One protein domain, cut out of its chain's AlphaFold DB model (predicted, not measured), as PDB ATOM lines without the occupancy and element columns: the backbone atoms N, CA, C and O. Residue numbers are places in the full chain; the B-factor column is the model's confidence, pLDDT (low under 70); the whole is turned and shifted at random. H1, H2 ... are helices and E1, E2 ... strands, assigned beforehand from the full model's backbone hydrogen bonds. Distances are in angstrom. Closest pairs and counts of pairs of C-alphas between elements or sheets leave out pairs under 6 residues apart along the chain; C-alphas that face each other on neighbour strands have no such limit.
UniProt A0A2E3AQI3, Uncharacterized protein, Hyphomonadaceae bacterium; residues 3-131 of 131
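AT A GLANCE: This is residues 3 to 131 of the 131 residues of an uncharacterized protein of Hyphomonadaceae bacterium (UniProt A0A2E3AQI3). A strongly twisted sheet of six strands curls round a helix on each face, H3 on one and H2 on the other, in three layers, while the shorter H1 packs on E6. The printed part has 129 residues with three named helices and six named strands, in the order E1 E2 H1 H2 E3 E4 E5 E6 H3, class mixed. The mixed sheet runs E1 E2 E6 E5 E4 E3. The whole is compact and rounded, with a radius of gyration of the C-alphas of 13.6 A and spans of 35 by 32 by 23 A.

HOW THE PARTS SIT: E3, residues 55 to 64, E4, 67 to 74, E5, 79 to 88, and E6, 91 to 101, form a meander, each strand the antiparallel neighbour of the one before; N 62 and O 69 at 2.9 A, N 72 and O 81 at 3.0 A and N 86 and O 93 at 2.8 A are within hydrogen-bond range. E2, residues 8 to 12, is parallel to E6, with N 94 and O 9 at 2.8 A, and forms a hairpin with E1, residues 3 to 5, with N 3 and O 10 at 3.1 A. The sheet curls round H3, residues 109 to 125; its closest C-alphas to E6 are Cys 115 and Cys 97, 4.9 A. It also curls round H2, residues 26 to 42, whose Cys 42 has its C-alpha 3.9 A from that of Gly 8, the closest pair with E2. H1, residues 14 to 22, has a height over the sheet of 5.7 A and is only just over E6, with 3 of its C-alphas. H2 and H3 are apart. Every O i to N i+4 pair is within hydrogen-bond range in H1, 8 of 13 in H2 and 11 of 13 in H3.

IN THESE COORDINATES: E1 begins at C-alpha 3 (-6.250, -21.901, 32.961), and H3, 24.7 A long, ends at C-alpha 125 (3.622, -22.141, 20.910). E6, 30.0 A, bends by 51 degrees at residue 98.

THE WHOLE: The printed part has no cut. The link H2 to E3 is long. Residues 3 to 7 and 23 to 52 have pLDDT under 70.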
ATOM      1  N   CYS A   3      -5.067 -22.203  32.163       60.41
ATOM      2  CA  CYS A   3      -6.250 -21.901  32.961       60.41
ATOM      3  C   CYS A   3      -6.941 -20.647  32.408       60.41
ATOM      4  O   CYS A   3      -6.272 -19.639  32.163       60.41
ATOM      5  N   GLU A   4      -8.264 -20.709  32.259       61.31
ATOM      6  CA  GLU A   4      -9.122 -19.610  31.795       61.31
ATOM      7  C   GLU A   4     -10.030 -19.117  32.920       61.31
ATOM      8  O   GLU A   4     -10.454 -19.886  33.783       61.31
ATOM      9  N   GLY A   5     -10.400 -17.841  32.872       63.25
ATOM     10  CA  GLY A   5     -11.528 -17.332  33.635       63.25
ATOM     11  C   GLY A   5     -12.050 -16.010  33.071       63.25
ATOM     12  O   GLY A   5     -11.581 -15.545  32.033       63.25
ATOM     13  N   PRO A   6     -13.040 -15.397  33.739       60.75
ATOM     14  CA  PRO A   6     -13.916 -14.396  33.126       60.75
ATOM     15  C   PRO A   6     -13.202 -13.125  32.645       60.75
ATOM     16  O   PRO A   6     -13.731 -12.436  31.783       60.75
ATOM     17  N   ASN A   7     -12.013 -12.815  33.172       66.81
ATOM     18  CA  ASN A   7     -11.272 -11.589  32.867       66.81
ATOM     19  C   ASN A   7      -9.802 -11.828  32.470       66.81
ATOM     20  O   ASN A   7      -9.030 -10.869  32.376       66.81
ATOM     21  N   GLY A   8      -9.383 -13.080  32.260       73.38
ATOM     22  CA  GLY A   8      -8.015 -13.361  31.838       73.38
ATOM     23  C   GLY A   8      -7.629 -14.836  31.788       73.38
ATOM     24  O   GLY A   8      -8.444 -15.714  32.057       73.38
ATOM     25  N   GLN A   9      -6.376 -15.090  31.417       76.25
ATOM     26  CA  GLN A   9      -5.803 -16.420  31.221       76.25
ATOM     27  C   GLN A   9      -4.421 -16.544  31.867       76.25
ATOM     28  O   GLN A   9      -3.666 -15.571  31.956       76.25
ATOM     29  N   VAL A  10      -4.044 -17.760  32.259       79.56
ATOM     30  CA  VAL A  10      -2.674 -18.083  32.679       79.56
ATOM     31  C   VAL A  10      -2.101 -19.179  31.802       79.56
ATOM     32  O   VAL A  10      -2.639 -20.281  31.719       79.56
ATOM     33  N   TRP A  11      -0.945 -18.883  31.219       81.50
ATOM     34  CA  TRP A  11      -0.158 -19.804  30.416       81.50
ATOM     35  C   TRP A  11       1.174 -20.056  31.095       81.50
ATOM     36  O   TRP A  11       1.865 -19.121  31.500       81.50
ATOM     37  N   MET A  12       1.552 -21.324  31.238       82.94
ATOM     38  CA  MET A  12       2.785 -21.688  31.927       82.94
ATOM     39  C   MET A  12       3.685 -22.561  31.068       82.94
ATOM     40  O   MET A  12       3.290 -23.655  30.654       82.94
ATOM     41  N   HIS A  13       4.926 -22.102  30.883       85.06
ATOM     42  CA  HIS A  13       5.946 -22.828  30.136       85.06
ATOM     43  C   HIS A  13       6.248 -24.161  30.832       85.06
ATOM     44  O   HIS A  13       6.375 -24.221  32.060       85.06
ATOM     45  N   LYS A  14       6.441 -25.237  30.061       82.19
ATOM     46  CA  LYS A  14       6.693 -26.594  30.588       82.19
ATOM     47  C   LYS A  14       7.836 -26.657  31.606       82.19
ATOM     48  O   LYS A  14       7.749 -27.359  32.610       82.19
ATOM     49  N   ASP A  15       8.899 -25.886  31.386       84.50
ATOM     50  CA  ASP A  15      10.038 -25.860  32.309       84.50
ATOM     51  C   ASP A  15       9.792 -25.020  33.568       84.50
ATOM     52  O   ASP A  15      10.395 -25.315  34.595       84.50
ATOM     53  N   CYS A  16       8.884 -24.039  33.527       82.62
ATOM     54  CA  CYS A  16       8.437 -23.331  34.731       82.62
ATOM     55  C   CYS A  16       7.747 -24.317  35.684       82.62
ATOM     56  O   CYS A  16       8.084 -24.402  36.861       82.62
ATOM     57  N   MET A  17       6.872 -25.169  35.143       78.50
ATOM     58  CA  MET A  17       6.212 -26.225  35.911       78.50
ATOM     59  C   MET A  17       7.215 -27.215  36.524       78.50
ATOM     60  O   MET A  17       7.114 -27.567  37.698       78.50
ATOM     61  N   LYS A  18       8.235 -27.633  35.763       82.00
ATOM     62  CA  LYS A  18       9.315 -28.482  36.299       82.00
ATOM     63  C   LYS A  18      10.080 -27.789  37.428       82.00
ATOM     64  O   LYS A  18      10.460 -28.456  38.386       82.00
ATOM     65  N   GLU A  19      10.335 -26.486  37.314       84.38
ATOM     66  CA  GLU A  19      11.001 -25.689  38.351       84.38
ATOM     67  C   GLU A  19      10.156 -25.622  39.637       84.38
ATOM     68  O   GLU A  19      10.698 -25.843  40.721       84.38
ATOM     69  N   ILE A  20       8.835 -25.439  39.521       78.06
ATOM     70  CA  ILE A  20       7.890 -25.485  40.652       78.06
ATOM     71  C   ILE A  20       7.915 -26.863  41.326       78.06
ATOM     72  O   ILE A  20       8.076 -26.953  42.542       78.06
ATOM     73  N   THR A  21       7.828 -27.951  40.559       74.81
ATOM     74  CA  THR A  21       7.845 -29.314  41.118       74.81
ATOM     75  C   THR A  21       9.186 -29.647  41.784       74.81
ATOM     76  O   THR A  21       9.223 -30.257  42.854       74.81
ATOM     77  N   LYS A  22      10.310 -29.202  41.200       76.00
ATOM     78  CA  LYS A  22      11.662 -29.383  41.767       76.00
ATOM     79  C   LYS A  22      11.881 -28.629  43.071       76.00
ATOM     80  O   LYS A  22      12.742 -29.033  43.849       76.00
ATOM     81  N   ALA A  23      11.105 -27.580  43.336       69.56
ATOM     82  CA  ALA A  23      11.151 -26.858  44.599       69.56
ATOM     83  C   ALA A  23      10.709 -27.715  45.811       69.56
ATOM     84  O   ALA A  23      10.838 -27.256  46.940       69.56
ATOM     85  N   LYS A  24      10.244 -28.963  45.598       62.22
ATOM     86  CA  LYS A  24       9.843 -29.935  46.637       62.22
ATOM     87  C   LYS A  24       8.783 -29.387  47.603       62.22
ATOM     88  O   LYS A  24       8.838 -29.647  48.801       62.22
ATOM     89  N   VAL A  25       7.779 -28.684  47.078       62.31
ATOM     90  CA  VAL A  25       6.612 -28.237  47.860       62.31
ATOM     91  C   VAL A  25       5.340 -28.882  47.278       62.31
ATOM     92  O   VAL A  25       4.640 -28.264  46.483       62.31
ATOM     93  N   PRO A  26       5.012 -30.147  47.609       52.75
ATOM     94  CA  PRO A  26       3.986 -30.925  46.896       52.75
ATOM     95  C   PRO A  26       2.569 -30.329  46.947       52.75
ATOM     96  O   PRO A  26       1.836 -30.398  45.968       52.75
ATOM     97  N   LYS A  27       2.194 -29.673  48.057       58.78
ATOM     98  CA  LYS A  27       0.899 -28.974  48.198       58.78
ATOM     99  C   LYS A  27       0.808 -27.678  47.375       58.78
ATOM    100  O   LYS A  27      -0.260 -27.086  47.275       58.78
ATOM    101  N   MET A  28       1.924 -27.214  46.813       63.84
ATOM    102  CA  MET A  28       2.049 -25.907  46.170       63.84
ATOM    103  C   MET A  28       1.711 -25.948  44.686       63.84
ATOM    104  O   MET A  28       1.112 -25.006  44.197       63.84
ATOM    105  N   THR A  29       2.035 -27.028  43.974       62.44
ATOM    106  CA  THR A  29       1.688 -27.155  42.552       62.44
ATOM    107  C   THR A  29       0.175 -27.073  42.345       62.44
ATOM    108  O   THR A  29      -0.283 -26.311  41.500       62.44
ATOM    109  N   ALA A  30      -0.596 -27.778  43.181       59.53
ATOM    110  CA  ALA A  30      -2.057 -27.712  43.184       59.53
ATOM    111  C   ALA A  30      -2.577 -26.332  43.623       59.53
ATOM    112  O   ALA A  30      -3.425 -25.774  42.945       59.53
ATOM    113  N   LYS A  31      -2.019 -25.725  44.682       62.78
ATOM    114  CA  LYS A  31      -2.432 -24.383  45.135       62.78
ATOM    115  C   LYS A  31      -2.140 -23.277  44.118       62.78
ATOM    116  O   LYS A  31      -2.984 -22.435  43.848       62.78
ATOM    117  N   ILE A  32      -0.939 -23.255  43.547       65.06
ATOM    118  CA  ILE A  32      -0.521 -22.239  42.573       65.06
ATOM    119  C   ILE A  32      -1.380 -22.326  41.312       65.06
ATOM    120  O   ILE A  32      -1.821 -21.291  40.824       65.06
ATOM    121  N   LEU A  33      -1.604 -23.534  40.793       61.91
ATOM    122  CA  LEU A  33      -2.276 -23.746  39.509       61.91
ATOM    123  C   LEU A  33      -3.789 -23.911  39.609       61.91
ATOM    124  O   LEU A  33      -4.450 -23.683  38.610       61.91
ATOM    125  N   GLY A  34      -4.317 -24.353  40.747       59.47
ATOM    126  CA  GLY A  34      -5.746 -24.580  40.961       59.47
ATOM    127  C   GLY A  34      -6.430 -23.379  41.597       59.47
ATOM    128  O   GLY A  34      -7.427 -22.905  41.066       59.47
ATOM    129  N   ASP A  35      -5.847 -22.842  42.671       58.38
ATOM    130  CA  ASP A  35      -6.552 -21.871  43.513       58.38
ATOM    131  C   ASP A  35      -6.109 -20.425  43.234       58.38
ATOM    132  O   ASP A  35      -6.924 -19.519  43.253       58.38
ATOM    133  N   TYR A  36      -4.825 -20.159  42.944       62.25
ATOM    134  CA  TYR A  36      -4.311 -18.779  43.057       62.25
ATOM    135  C   TYR A  36      -3.896 -18.087  41.760       62.25
ATOM    136  O   TYR A  36      -4.266 -16.930  41.546       62.25
ATOM    137  N   MET A  37      -3.097 -18.726  40.898       65.69
ATOM    138  CA  MET A  37      -2.746 -18.101  39.616       65.69
ATOM    139  C   MET A  37      -3.967 -17.947  38.708       65.69
ATOM    140  O   MET A  37      -4.128 -16.845  38.178       65.69
ATOM    141  N   PRO A  38      -4.842 -18.962  38.548       63.69
ATOM    142  CA  PRO A  38      -6.074 -18.783  37.794       63.69
ATOM    143  C   PRO A  38      -6.915 -17.653  38.380       63.69
ATOM    144  O   PRO A  38      -7.232 -16.717  37.665       63.69
ATOM    145  N   GLU A  39      -7.199 -17.634  39.682       58.88
ATOM    146  CA  GLU A  39      -8.085 -16.610  40.246       58.88
ATOM    147  C   GLU A  39      -7.548 -15.182  40.104       58.88
ATOM    148  O   GLU A  39      -8.264 -14.310  39.618       58.88
ATOM    149  N   ARG A  40      -6.279 -14.924  40.447       60.56
ATOM    150  CA  ARG A  40      -5.712 -13.559  40.437       60.56
ATOM    151  C   ARG A  40      -5.501 -12.979  39.041       60.56
ATOM    152  O   ARG A  40      -5.532 -11.762  38.875       60.56
ATOM    153  N   PHE A  41      -5.221 -13.824  38.052       62.38
ATOM    154  CA  PHE A  41      -5.012 -13.371  36.673       62.38
ATOM    155  C   PHE A  41      -6.261 -13.516  35.806       62.38
ATOM    156  O   PHE A  41      -6.349 -12.834  34.788       62.38
ATOM    157  N   CYS A  42      -7.239 -14.323  36.228       56.88
ATOM    158  CA  CYS A  42      -8.521 -14.468  35.548       56.88
ATOM    159  C   CYS A  42      -9.665 -13.660  36.195       56.88
ATOM    160  O   CYS A  42     -10.731 -13.541  35.592       56.88
ATOM    161  N   LYS A  43      -9.477 -13.060  37.379       52.06
ATOM    162  CA  LYS A  43     -10.375 -12.062  37.989       52.06
ATOM    163  C   LYS A  43      -9.550 -10.896  38.534       52.06
ATOM    164  O   LYS A  43      -8.756 -11.065  39.451       52.06
ATOM    165  N   PHE A  44      -9.759  -9.694  37.993       42.34
ATOM    166  CA  PHE A  44      -9.049  -8.489  38.445       42.34
ATOM    167  C   PHE A  44      -9.480  -8.012  39.847       42.34
ATOM    168  O   PHE A  44      -8.786  -7.202  40.455       42.34
ATOM    169  N   GLU A  45     -10.595  -8.536  40.367       45.25
ATOM    170  CA  GLU A  45     -11.291  -7.999  41.545       45.25
ATOM    171  C   GLU A  45     -11.216  -8.882  42.808       45.25
ATOM    172  O   GLU A  45     -11.681  -8.458  43.860       45.25
ATOM    173  N   ASN A  46     -10.563 -10.054  42.779       45.06
ATOM    174  CA  ASN A  46     -10.428 -10.910  43.970       45.06
ATOM    175  C   ASN A  46      -8.998 -10.918  44.530       45.06
ATOM    176  O   ASN A  46      -8.133 -11.700  44.131       45.06
ATOM    177  N   LEU A  47      -8.755 -10.033  45.502       45.81
ATOM    178  CA  LEU A  47      -7.555 -10.048  46.349       45.81
ATOM    179  C   LEU A  47      -7.668 -10.998  47.560       45.81
ATOM    180  O   LEU A  47      -6.632 -11.352  48.126       45.81
ATOM    181  N   ALA A  48      -8.869 -11.435  47.938       47.12
ATOM    182  CA  ALA A  48      -9.102 -12.433  48.986       47.12
ATOM    183  C   ALA A  48      -9.001 -13.824  48.340       47.12
ATOM    184  O   ALA A  48      -9.760 -14.107  47.429       47.12
ATOM    185  N   ASP A  49      -7.942 -14.610  48.535       53.16
ATOM    186  CA  ASP A  49      -7.829 -15.518  49.689       53.16
ATOM    187  C   ASP A  49      -6.390 -15.723  50.202       53.16
ATOM    188  O   ASP A  49      -6.105 -16.632  50.985       53.16
ATOM    189  N   LEU A  50      -5.456 -14.866  49.778       53.72
ATOM    190  CA  LEU A  50      -4.111 -14.802  50.352       53.72
ATOM    191  C   LEU A  50      -3.857 -13.401  50.881       53.72
ATOM    192  O   LEU A  50      -3.891 -12.429  50.120       53.72
ATOM    193  N   THR A  51      -3.551 -13.300  52.175       65.62
ATOM    194  CA  THR A  51      -3.126 -12.028  52.762       65.62
ATOM    195  C   THR A  51      -1.854 -11.550  52.053       65.62
ATOM    196  O   THR A  51      -1.097 -12.341  51.476       65.62
ATOM    197  N   HIS A  52      -1.562 -10.247  52.108       65.75
ATOM    198  CA  HIS A  52      -0.291  -9.708  51.599       65.75
ATOM    199  C   HIS A  52       0.937 -10.389  52.235       65.75
ATOM    200  O   HIS A  52       2.040 -10.323  51.688       65.75
ATOM    201  N   GLU A  53       0.766 -11.051  53.380       72.06
ATOM    202  CA  GLU A  53       1.786 -11.848  54.061       72.06
ATOM    203  C   GLU A  53       2.049 -13.190  53.375       72.06
ATOM    204  O   GLU A  53       3.153 -13.708  53.483       72.06
ATOM    205  N   GLN A  54       1.084 -13.729  52.627       73.81
ATOM    206  CA  GLN A  54       1.185 -15.033  51.972       73.81
ATOM    207  C   GLN A  54       1.548 -14.917  50.485       73.81
ATOM    208  O   GLN A  54       2.306 -15.747  49.974       73.81
ATOM    209  N   PHE A  55       1.060 -13.881  49.792       75.25
ATOM    210  CA  PHE A  55       1.347 -13.657  48.375       75.25
ATOM    211  C   PHE A  55       1.511 -12.177  48.024       75.25
ATOM    212  O   PHE A  55       0.691 -11.331  48.374       75.25
ATOM    213  N   ASN A  56       2.571 -11.883  47.274       80.56
ATOM    214  CA  ASN A  56       2.845 -10.578  46.701       80.56
ATOM    215  C   ASN A  56       2.780 -10.661  45.165       80.56
ATOM    216  O   ASN A  56       3.723 -11.167  44.551       80.56
ATOM    217  N   PRO A  57       1.706 -10.166  44.522       75.31
ATOM    218  CA  PRO A  57       1.583 -10.188  43.064       75.31
ATOM    219  C   PRO A  57       2.592  -9.269  42.364       75.31
ATOM    220  O   PRO A  57       2.920  -9.512  41.205       75.31
ATOM    221  N   ASN A  58       3.088  -8.243  43.064       79.38
ATOM    222  CA  ASN A  58       3.961  -7.197  42.540       79.38
ATOM    223  C   ASN A  58       5.280  -7.150  43.333       79.38
ATOM    224  O   ASN A  58       5.701  -6.095  43.797       79.38
ATOM    225  N   GLU A  59       5.946  -8.300  43.490       83.88
ATOM    226  CA  GLU A  59       7.259  -8.396  44.156       83.88
ATOM    227  C   GLU A  59       8.331  -7.571  43.424       83.88
ATOM    228  O   GLU A  59       9.322  -7.155  44.018       83.88
ATOM    229  N   GLY A  60       8.125  -7.311  42.134       86.56
ATOM    230  CA  GLY A  60       8.891  -6.339  41.369       86.56
ATOM    231  C   GLY A  60       8.809  -6.593  39.870       86.56
ATOM    232  O   GLY A  60       8.126  -7.509  39.404       86.56
ATOM    233  N   ALA A  61       9.542  -5.788  39.107       88.44
ATOM    234  CA  ALA A  61       9.686  -5.958  37.671       88.44
ATOM    235  C   ALA A  61      11.119  -5.650  37.226       88.44
ATOM    236  O   ALA A  61      11.763  -4.754  37.766       88.44
ATOM    237  N   HIS A  62      11.609  -6.380  36.227       90.56
ATOM    238  CA  HIS A  62      12.926  -6.167  35.632       90.56
ATOM    239  C   HIS A  62      12.821  -6.080  34.116       90.56
ATOM    240  O   HIS A  62      12.165  -6.908  33.488       90.56
ATOM    241  N   LYS A  63      13.508  -5.098  33.529       89.19
ATOM    242  CA  LYS A  63      13.597  -4.946  32.077       89.19
ATOM    243  C   LYS A  63      14.829  -5.686  31.554       89.19
ATOM    244  O   LYS A  63      15.940  -5.422  32.006       89.19
ATOM    245  N   VAL A  64      14.641  -6.600  30.608       87.44
ATOM    246  CA  VAL A  64      15.715  -7.345  29.936       87.44
ATOM    247  C   VAL A  64      15.466  -7.293  28.438       87.44
ATOM    248  O   VAL A  64      14.396  -7.685  27.995       87.44
ATOM    249  N   ALA A  65      16.434  -6.792  27.664       83.56
ATOM    250  CA  ALA A  65      16.326  -6.674  26.204       83.56
ATOM    251  C   ALA A  65      15.018  -5.996  25.728       83.56
ATOM    252  O   ALA A  65      14.388  -6.430  24.775       83.56
ATOM    253  N   GLY A  66      14.569  -4.949  26.431       84.12
ATOM    254  CA  GLY A  66      13.310  -4.257  26.116       84.12
ATOM    255  C   GLY A  66      12.055  -4.873  26.748       84.12
ATOM    256  O   GLY A  66      11.058  -4.171  26.888       84.12
ATOM    257  N   ILE A  67      12.126  -6.117  27.223       85.69
ATOM    258  CA  ILE A  67      11.009  -6.885  27.778       85.69
ATOM    259  C   ILE A  67      10.891  -6.659  29.288       85.69
ATOM    260  O   ILE A  67      11.866  -6.832  30.020       85.69
ATOM    261  N   THR A  68       9.695  -6.325  29.779       90.75
ATOM    262  CA  THR A  68       9.419  -6.221  31.221       90.75
ATOM    263  C   THR A  68       8.971  -7.572  31.778       90.75
ATOM    264  O   THR A  68       7.863  -8.032  31.511       90.75
ATOM    265  N   ILE A  69       9.817  -8.177  32.609       90.94
ATOM    266  CA  ILE A  69       9.524  -9.396  33.365       90.94
ATOM    267  C   ILE A  69       8.957  -9.008  34.727       90.94
ATOM    268  O   ILE A  69       9.626  -8.331  35.507       90.94
ATOM    269  N   ARG A  70       7.735  -9.448  35.028       89.56
ATOM    270  CA  ARG A  70       7.097  -9.290  36.338       89.56
ATOM    271  C   ARG A  70       7.419 -10.462  37.249       89.56
ATOM    272  O   ARG A  70       7.590 -11.594  36.797       89.56
ATOM    273  N   MET A  71       7.472 -10.166  38.542       88.75
ATOM    274  CA  MET A  71       7.717 -11.132  39.599       88.75
ATOM    275  C   MET A  71       6.549 -11.152  40.571       88.75
ATOM    276  O   MET A  71       6.151 -10.111  41.097       88.75
ATOM    277  N   SER A  72       6.072 -12.351  40.866       85.19
ATOM    278  CA  SER A  72       5.121 -12.593  41.945       85.19
ATOM    279  C   SER A  72       5.739 -13.566  42.943       85.19
ATOM    280  O   SER A  72       6.442 -14.497  42.550       85.19
ATOM    281  N   ALA A  73       5.521 -13.342  44.236       83.62
ATOM    282  CA  ALA A  73       6.128 -14.134  45.299       83.62
ATOM    283  C   ALA A  73       5.078 -14.769  46.207       83.62
ATOM    284  O   ALA A  73       4.206 -14.086  46.733       83.62
ATOM    285  N   PHE A  74       5.214 -16.068  46.451       80.81
ATOM    286  CA  PHE A  74       4.495 -16.799  47.486       80.81
ATOM    287  C   PHE A  74       5.391 -16.864  48.727       80.81
ATOM    288  O   PHE A  74       6.295 -17.700  48.821       80.81
ATOM    289  N   LYS A  75       5.171 -15.936  49.659       80.06
ATOM    290  CA  LYS A  75       6.064 -15.648  50.793       80.06
ATOM    291  C   LYS A  75       6.244 -16.849  51.725       80.06
ATOM    292  O   LYS A  75       7.380 -17.191  52.040       80.06
ATOM    293  N   ASN A  76       5.160 -17.556  52.052       77.50
ATOM    294  CA  ASN A  76       5.187 -18.739  52.930       77.50
ATOM    295  C   ASN A  76       6.019 -19.906  52.389       77.50
ATOM    296  O   ASN A  76       6.413 -20.789  53.143       77.50
ATOM    297  N   TYR A  77       6.269 -19.920  51.083       76.44
ATOM    298  CA  TYR A  77       7.005 -20.988  50.414       76.44
ATOM    299  C   TYR A  77       8.347 -20.515  49.872       76.44
ATOM    300  O   TYR A  77       9.024 -21.271  49.180       76.44
ATOM    301  N   GLN A  78       8.705 -19.252  50.138       84.31
ATOM    302  CA  GLN A  78       9.841 -18.582  49.521       84.31
ATOM    303  C   GLN A  78       9.865 -18.801  48.002       84.31
ATOM    304  O   GLN A  78      10.933 -18.905  47.424       84.31
ATOM    305  N   LEU A  79       8.721 -18.915  47.325       84.75
ATOM    306  CA  LEU A  79       8.700 -19.164  45.883       84.75
ATOM    307  C   LEU A  79       8.513 -17.848  45.147       84.75
ATOM    308  O   LEU A  79       7.639 -17.055  45.492       84.75
ATOM    309  N   ARG A  80       9.282 -17.647  44.083       88.06
ATOM    310  CA  ARG A  80       9.098 -16.555  43.138       88.06
ATOM    311  C   ARG A  80       8.778 -17.109  41.756       88.06
ATOM    312  O   ARG A  80       9.471 -17.999  41.270       88.06
ATOM    313  N   VAL A  81       7.743 -16.560  41.134       87.88
ATOM    314  CA  VAL A  81       7.331 -16.852  39.759       87.88
ATOM    315  C   VAL A  81       7.617 -15.633  38.892       87.88
ATOM    316  O   VAL A  81       7.373 -14.496  39.297       87.88
ATOM    317  N   TYR A  82       8.141 -15.892  37.703       90.69
ATOM    318  CA  TYR A  82       8.526 -14.912  36.700       90.69
ATOM    319  C   TYR A  82       7.656 -15.076  35.465       90.69
ATOM    320  O   TYR A  82       7.441 -16.194  34.984       90.69
ATOM    321  N   GLY A  83       7.203 -13.956  34.919       90.62
ATOM    322  CA  GLY A  83       6.420 -13.971  33.696       90.62
ATOM    323  C   GLY A  83       6.179 -12.591  33.120       90.62
ATOM    324  O   GLY A  83       6.745 -11.595  33.573       90.62
ATOM    325  N   ARG A  84       5.317 -12.538  32.113       89.94
ATOM    326  CA  ARG A  84       4.925 -11.306  31.428       89.94
ATOM    327  C   ARG A  84       3.412 -11.259  31.266       89.94
ATOM    328  O   ARG A  84       2.763 -12.294  31.162       89.94
ATOM    329  N   LEU A  85       2.862 -10.051  31.288       87.56
ATOM    330  CA  LEU A  85       1.472  -9.821  30.911       87.56
ATOM    331  C   LEU A  85       1.399  -9.595  29.406       87.56
ATOM    332  O   LEU A  85       2.209  -8.839  28.880       87.56
ATOM    333  N   GLY A  86       0.406 -10.196  28.772       88.12
ATOM    334  CA  GLY A  86       0.080 -10.018  27.367       88.12
ATOM    335  C   GLY A  86      -1.401 -10.307  27.144       88.12
ATOM    336  O   GLY A  86      -2.236 -10.042  28.016       88.12
ATOM    337  N   SER A  87      -1.731 -10.888  25.998       87.69
ATOM    338  CA  SER A  87      -3.086 -11.335  25.672       87.69
ATOM    339  C   SER A  87      -3.074 -12.566  24.772       87.69
ATOM    340  O   SER A  87      -2.091 -12.800  24.077       87.69
ATOM    341  N   VAL A  88      -4.167 -13.320  24.774       86.31
ATOM    342  CA  VAL A  88      -4.472 -14.384  23.812       86.31
ATOM    343  C   VAL A  88      -5.866 -14.106  23.270       86.31
ATOM    344  O   VAL A  88      -6.803 -13.950  24.048       86.31
ATOM    345  N   HIS A  89      -6.005 -13.961  21.950       86.12
ATOM    346  CA  HIS A  89      -7.285 -13.634  21.299       86.12
ATOM    347  C   HIS A  89      -8.055 -12.483  21.975       86.12
ATOM    348  O   HIS A  89      -9.259 -12.574  22.186       86.12
ATOM    349  N   THR A  90      -7.361 -11.392  22.327       83.31
ATOM    350  CA  THR A  90      -7.885 -10.203  23.048       83.31
ATOM    351  C   THR A  90      -8.193 -10.393  24.536       83.31
ATOM    352  O   THR A  90      -8.348  -9.406  25.254       83.31
ATOM    353  N   VAL A  91      -8.178 -11.627  25.038       81.94
ATOM    354  CA  VAL A  91      -8.295 -11.911  26.468       81.94
ATOM    355  C   VAL A  91      -6.940 -11.688  27.120       81.94
ATOM    356  O   VAL A  91      -5.914 -12.195  26.667       81.94
ATOM    357  N   ARG A  92      -6.905 -10.902  28.194       81.88
ATOM    358  CA  ARG A  92      -5.672 -10.637  28.938       81.88
ATOM    359  C   ARG A  92      -5.049 -11.941  29.435       81.88
ATOM    360  O   ARG A  92      -5.748 -12.797  29.956       81.88
ATOM    361  N   ALA A  93      -3.731 -12.068  29.353       83.31
ATOM    362  CA  ALA A  93      -3.036 -13.283  29.752       83.31
ATOM    363  C   ALA A  93      -1.778 -12.993  30.579       83.31
ATOM    364  O   ALA A  93      -1.096 -11.985  30.379       83.31
ATOM    365  N   PHE A  94      -1.455 -13.889  31.510       86.44
ATOM    366  CA  PHE A  94      -0.159 -13.943  32.175       86.44
ATOM    367  C   PHE A  94       0.614 -15.178  31.731       86.44
ATOM    368  O   PHE A  94       0.139 -16.305  31.850       86.44
ATOM    369  N   PHE A  95       1.837 -14.955  31.267       87.31
ATOM    370  CA  PHE A  95       2.709 -15.977  30.711       87.31
ATOM    371  C   PHE A  95       3.860 -16.255  31.676       87.31
ATOM    372  O   PHE A  95       4.868 -15.544  31.706       87.31
ATOM    373  N   ALA A  96       3.694 -17.285  32.501       87.94
ATOM    374  CA  ALA A  96       4.658 -17.724  33.497       87.94
ATOM    375  C   ALA A  96       5.754 -18.590  32.854       87.94
ATOM    376  O   ALA A  96       5.510 -19.725  32.438       87.94
ATOM    377  N   CYS A  97       6.986 -18.081  32.813       88.62
ATOM    378  CA  CYS A  97       8.096 -18.724  32.100       88.62
ATOM    379  C   CYS A  97       9.252 -19.176  33.002       88.62
ATOM    380  O   CYS A  97      10.161 -19.879  32.545       88.62
ATOM    381  N   GLY A  98       9.221 -18.843  34.291       88.56
ATOM    382  CA  GLY A  98      10.185 -19.377  35.245       88.56
ATOM    383  C   GLY A  98       9.706 -19.327  36.685       88.56
ATOM    384  O   GLY A  98       8.878 -18.495  37.049       88.56
ATOM    385  N   ALA A  99      10.275 -20.197  37.510       87.88
ATOM    386  CA  ALA A  99      10.067 -20.202  38.949       87.88
ATOM    387  C   ALA A  99      11.370 -20.530  39.690       87.88
ATOM    388  O   ALA A  99      12.241 -21.235  39.174       87.88
ATOM    389  N   GLU A 100      11.526 -20.019  40.910       88.00
ATOM    390  CA  GLU A 100      12.638 -20.390  41.786       88.00
ATOM    391  C   GLU A 100      12.308 -20.207  43.270       88.00
ATOM    392  O   GLU A 100      11.425 -19.430  43.634       88.00
ATOM    393  N   ILE A 101      13.081 -20.870  44.135       86.75
ATOM    394  CA  ILE A 101      13.108 -20.549  45.564       86.75
ATOM    395  C   ILE A 101      13.916 -19.260  45.778       86.75
ATOM    396  O   ILE A 101      15.112 -19.196  45.481       86.75
ATOM    397  N   LYS A 102      13.249 -18.242  46.317       84.38
ATOM    398  CA  LYS A 102      13.773 -16.968  46.799       84.38
ATOM    399  C   LYS A 102      14.808 -17.223  47.895       84.38
ATOM    400  O   LYS A 102      14.475 -17.536  49.029       84.38
ATOM    401  N   LYS A 103      16.082 -17.038  47.544       82.19
ATOM    402  CA  LYS A 103      17.214 -17.070  48.493       82.19
ATOM    403  C   LYS A 103      17.642 -15.683  48.975       82.19
ATOM    404  O   LYS A 103      18.337 -15.570  49.975       82.19
ATOM    405  N   LYS A 104      17.299 -14.642  48.215       81.06
ATOM    406  CA  LYS A 104      17.637 -13.235  48.463       81.06
ATOM    407  C   LYS A 104      16.437 -12.366  48.103       81.06
ATOM    408  O   LYS A 104      15.599 -12.778  47.299       81.06
ATOM    409  N   ASP A 105      16.384 -11.154  48.642       78.62
ATOM    410  CA  ASP A 105      15.313 -10.210  48.310       78.62
ATOM    411  C   ASP A 105      15.375  -9.725  46.867       78.62
ATOM    412  O   ASP A 105      14.341  -9.597  46.214       78.62
ATOM    413  N   LEU A 106      16.579  -9.594  46.315       82.44
ATOM    414  CA  LEU A 106      16.772  -9.225  44.919       82.44
ATOM    415  C   LEU A 106      16.363 -10.350  43.960       82.44
ATOM    416  O   LEU A 106      16.464 -11.542  44.269       82.44
ATOM    417  N   ALA A 107      15.912  -9.965  42.766       81.06
ATOM    418  CA  ALA A 107      15.667 -10.900  41.679       81.06
ATOM    419  C   ALA A 107      16.967 -11.583  41.254       81.06
ATOM    420  O   ALA A 107      17.989 -10.921  41.080       81.06
ATOM    421  N   ASN A 108      16.928 -12.893  41.019       86.88
ATOM    422  CA  ASN A 108      18.044 -13.589  40.399       86.88
ATOM    423  C   ASN A 108      18.159 -13.195  38.913       86.88
ATOM    424  O   ASN A 108      17.287 -13.571  38.120       86.88
ATOM    425  N   PRO A 109      19.244 -12.522  38.481       87.25
ATOM    426  CA  PRO A 109      19.390 -12.081  37.093       87.25
ATOM    427  C   PRO A 109      19.358 -13.241  36.091       87.25
ATOM    428  O   PRO A 109      18.855 -13.094  34.977       87.25
ATOM    429  N   ARG A 110      19.842 -14.427  36.492       88.44
ATOM    430  CA  ARG A 110      19.809 -15.630  35.647       88.44
ATOM    431  C   ARG A 110      18.385 -16.146  35.450       88.44
ATOM    432  O   ARG A 110      18.066 -16.599  34.356       88.44
ATOM    433  N   ALA A 111      17.539 -16.075  36.479       87.12
ATOM    434  CA  ALA A 111      16.136 -16.469  36.375       87.12
ATOM    435  C   ALA A 111      15.354 -15.498  35.485       87.12
ATOM    436  O   ALA A 111      14.616 -15.942  34.609       87.12
ATOM    437  N   VAL A 112      15.591 -14.189  35.630       89.81
ATOM    438  CA  VAL A 112      14.968 -13.161  34.779       89.81
ATOM    439  C   VAL A 112      15.373 -13.341  33.312       89.81
ATOM    440  O   VAL A 112      14.503 -13.389  32.447       89.81
ATOM    441  N   LYS A 113      16.670 -13.515  33.016       89.56
ATOM    442  CA  LYS A 113      17.146 -13.736  31.637       89.56
ATOM    443  C   LYS A 113      16.584 -15.025  31.029       89.56
ATOM    444  O   LYS A 113      16.185 -15.025  29.871       89.56
ATOM    445  N   ARG A 114      16.509 -16.103  31.818       90.12
ATOM    446  CA  ARG A 114      15.912 -17.382  31.399       90.12
ATOM    447  C   ARG A 114      14.405 -17.274  31.158       90.12
ATOM    448  O   ARG A 114      13.891 -17.907  30.246       90.12
ATOM    449  N   CYS A 115      13.701 -16.483  31.966       90.38
ATOM    450  CA  CYS A 115      12.293 -16.168  31.742       90.38
ATOM    451  C   CYS A 115      12.119 -15.414  30.420       90.38
ATOM    452  O   CYS A 115      11.284 -15.810  29.617       90.38
ATOM    453  N   ALA A 116      12.938 -14.386  30.172       90.06
ATOM    454  CA  ALA A 116      12.899 -13.615  28.931       90.06
ATOM    455  C   ALA A 116      13.119 -14.498  27.694       90.06
ATOM    456  O   ALA A 116      12.300 -14.470  26.789       90.06
ATOM    457  N   SER A 117      14.138 -15.365  27.693       89.00
ATOM    458  CA  SER A 117      14.411 -16.256  26.551       89.00
ATOM    459  C   SER A 117      13.327 -17.309  26.291       89.00
ATOM    460  O   SER A 117      13.325 -17.939  25.243       89.00
ATOM    461  N   ARG A 118      12.463 -17.584  27.275       89.38
ATOM    462  CA  ARG A 118      11.368 -18.559  27.158       89.38
ATOM    463  C   ARG A 118      10.048 -17.916  26.738       89.38
ATOM    464  O   ARG A 118       9.158 -18.641  26.316       89.38
ATOM    465  N   LEU A 119       9.916 -16.597  26.875       86.88
ATOM    466  CA  LEU A 119       8.711 -15.879  26.466       86.88
ATOM    467  C   LEU A 119       8.506 -15.976  24.953       86.88
ATOM    468  O   LEU A 119       7.407 -16.316  24.539       86.88
ATOM    469  N   ASP A 120       9.569 -15.818  24.161       83.00
ATOM    470  CA  ASP A 120       9.502 -15.963  22.699       83.00
ATOM    471  C   ASP A 120       9.024 -17.368  22.289       83.00
ATOM    472  O   ASP A 120       8.205 -17.526  21.388       83.00
ATOM    473  N   ALA A 121       9.489 -18.403  23.000       82.44
ATOM    474  CA  ALA A 121       9.049 -19.778  22.769       82.44
ATOM    475  C   ALA A 121       7.569 -19.972  23.130       82.44
ATOM    476  O   ALA A 121       6.849 -20.660  22.415       82.44
ATOM    477  N   ILE A 122       7.106 -19.358  24.224       81.06
ATOM    478  CA  ILE A 122       5.707 -19.458  24.646       81.06
ATOM    479  C   ILE A 122       4.768 -18.725  23.677       81.06
ATOM    480  O   ILE A 122       3.674 -19.211  23.423       81.06
ATOM    481  N   GLU A 123       5.187 -17.582  23.129       82.50
ATOM    482  CA  GLU A 123       4.397 -16.818  22.156       82.50
ATOM    483  C   GLU A 123       4.266 -17.573  20.835       82.50
ATOM    484  O   GLU A 123       3.188 -17.608  20.256       82.50
ATOM    485  N   ALA A 124       5.335 -18.246  20.401       84.25
ATOM    486  CA  ALA A 124       5.308 -19.092  19.212       84.25
ATOM    487  C   ALA A 124       4.470 -20.375  19.390       84.25
ATOM    488  O   ALA A 124       3.910 -20.876  18.420       84.25
ATOM    489  N   GLU A 125       4.397 -20.926  20.608       85.25
ATOM    490  CA  GLU A 125       3.622 -22.141  20.910       85.25
ATOM    491  C   GLU A 125       2.112 -21.871  21.074       85.25
ATOM    492  O   GLU A 125       1.315 -22.800  20.944       85.25
ATOM    493  N   ILE A 126       1.705 -20.632  21.376       84.12
ATOM    494  CA  ILE A 126       0.315 -20.284  21.694       84.12
ATOM    495  C   ILE A 126      -0.269 -19.443  20.562       84.12
ATOM    496  O   ILE A 126       0.029 -18.257  20.417       84.12
ATOM    497  N   GLU A 127      -1.151 -20.051  19.775       83.50
ATOM    498  CA  GLU A 127      -1.857 -19.350  18.709       83.50
ATOM    499  C   GLU A 127      -2.611 -18.124  19.256       83.50
ATOM    500  O   GLU A 127      -3.283 -18.180  20.284       83.50
ATOM    501  N   GLY A 128      -2.458 -16.979  18.585       83.38
ATOM    502  CA  GLY A 128      -3.112 -15.732  18.985       83.38
ATOM    503  C   GLY A 128      -2.519 -15.044  20.220       83.38
ATOM    504  O   GLY A 128      -3.093 -14.037  20.655       83.38
ATOM    505  N   ALA A 129      -1.403 -15.536  20.770       85.56
ATOM    506  CA  ALA A 129      -0.668 -14.854  21.828       85.56
ATOM    507  C   ALA A 129      -0.008 -13.560  21.333       85.56
ATOM    508  O   ALA A 129       0.486 -13.469  20.212       85.56
ATOM    509  N   LYS A 130      -0.025 -12.544  22.199       86.81
ATOM    510  CA  LYS A 130       0.662 -11.261  22.024       86.81
ATOM    511  C   LYS A 130       1.278 -10.847  23.352       86.81
ATOM    512  O   LYS A 130       0.531 -10.602  24.308       86.81
ATOM    513  N   LEU A 131       2.606 -10.771  23.417       82.56
ATOM    514  CA  LEU A 131       3.372 -10.431  24.623       82.56
ATOM    515  C   LEU A 131       3.811  -8.971  24.691       82.56
ATOM    516  O   LEU A 131       4.435  -8.436  23.754       82.56
TER     517      LEU A 131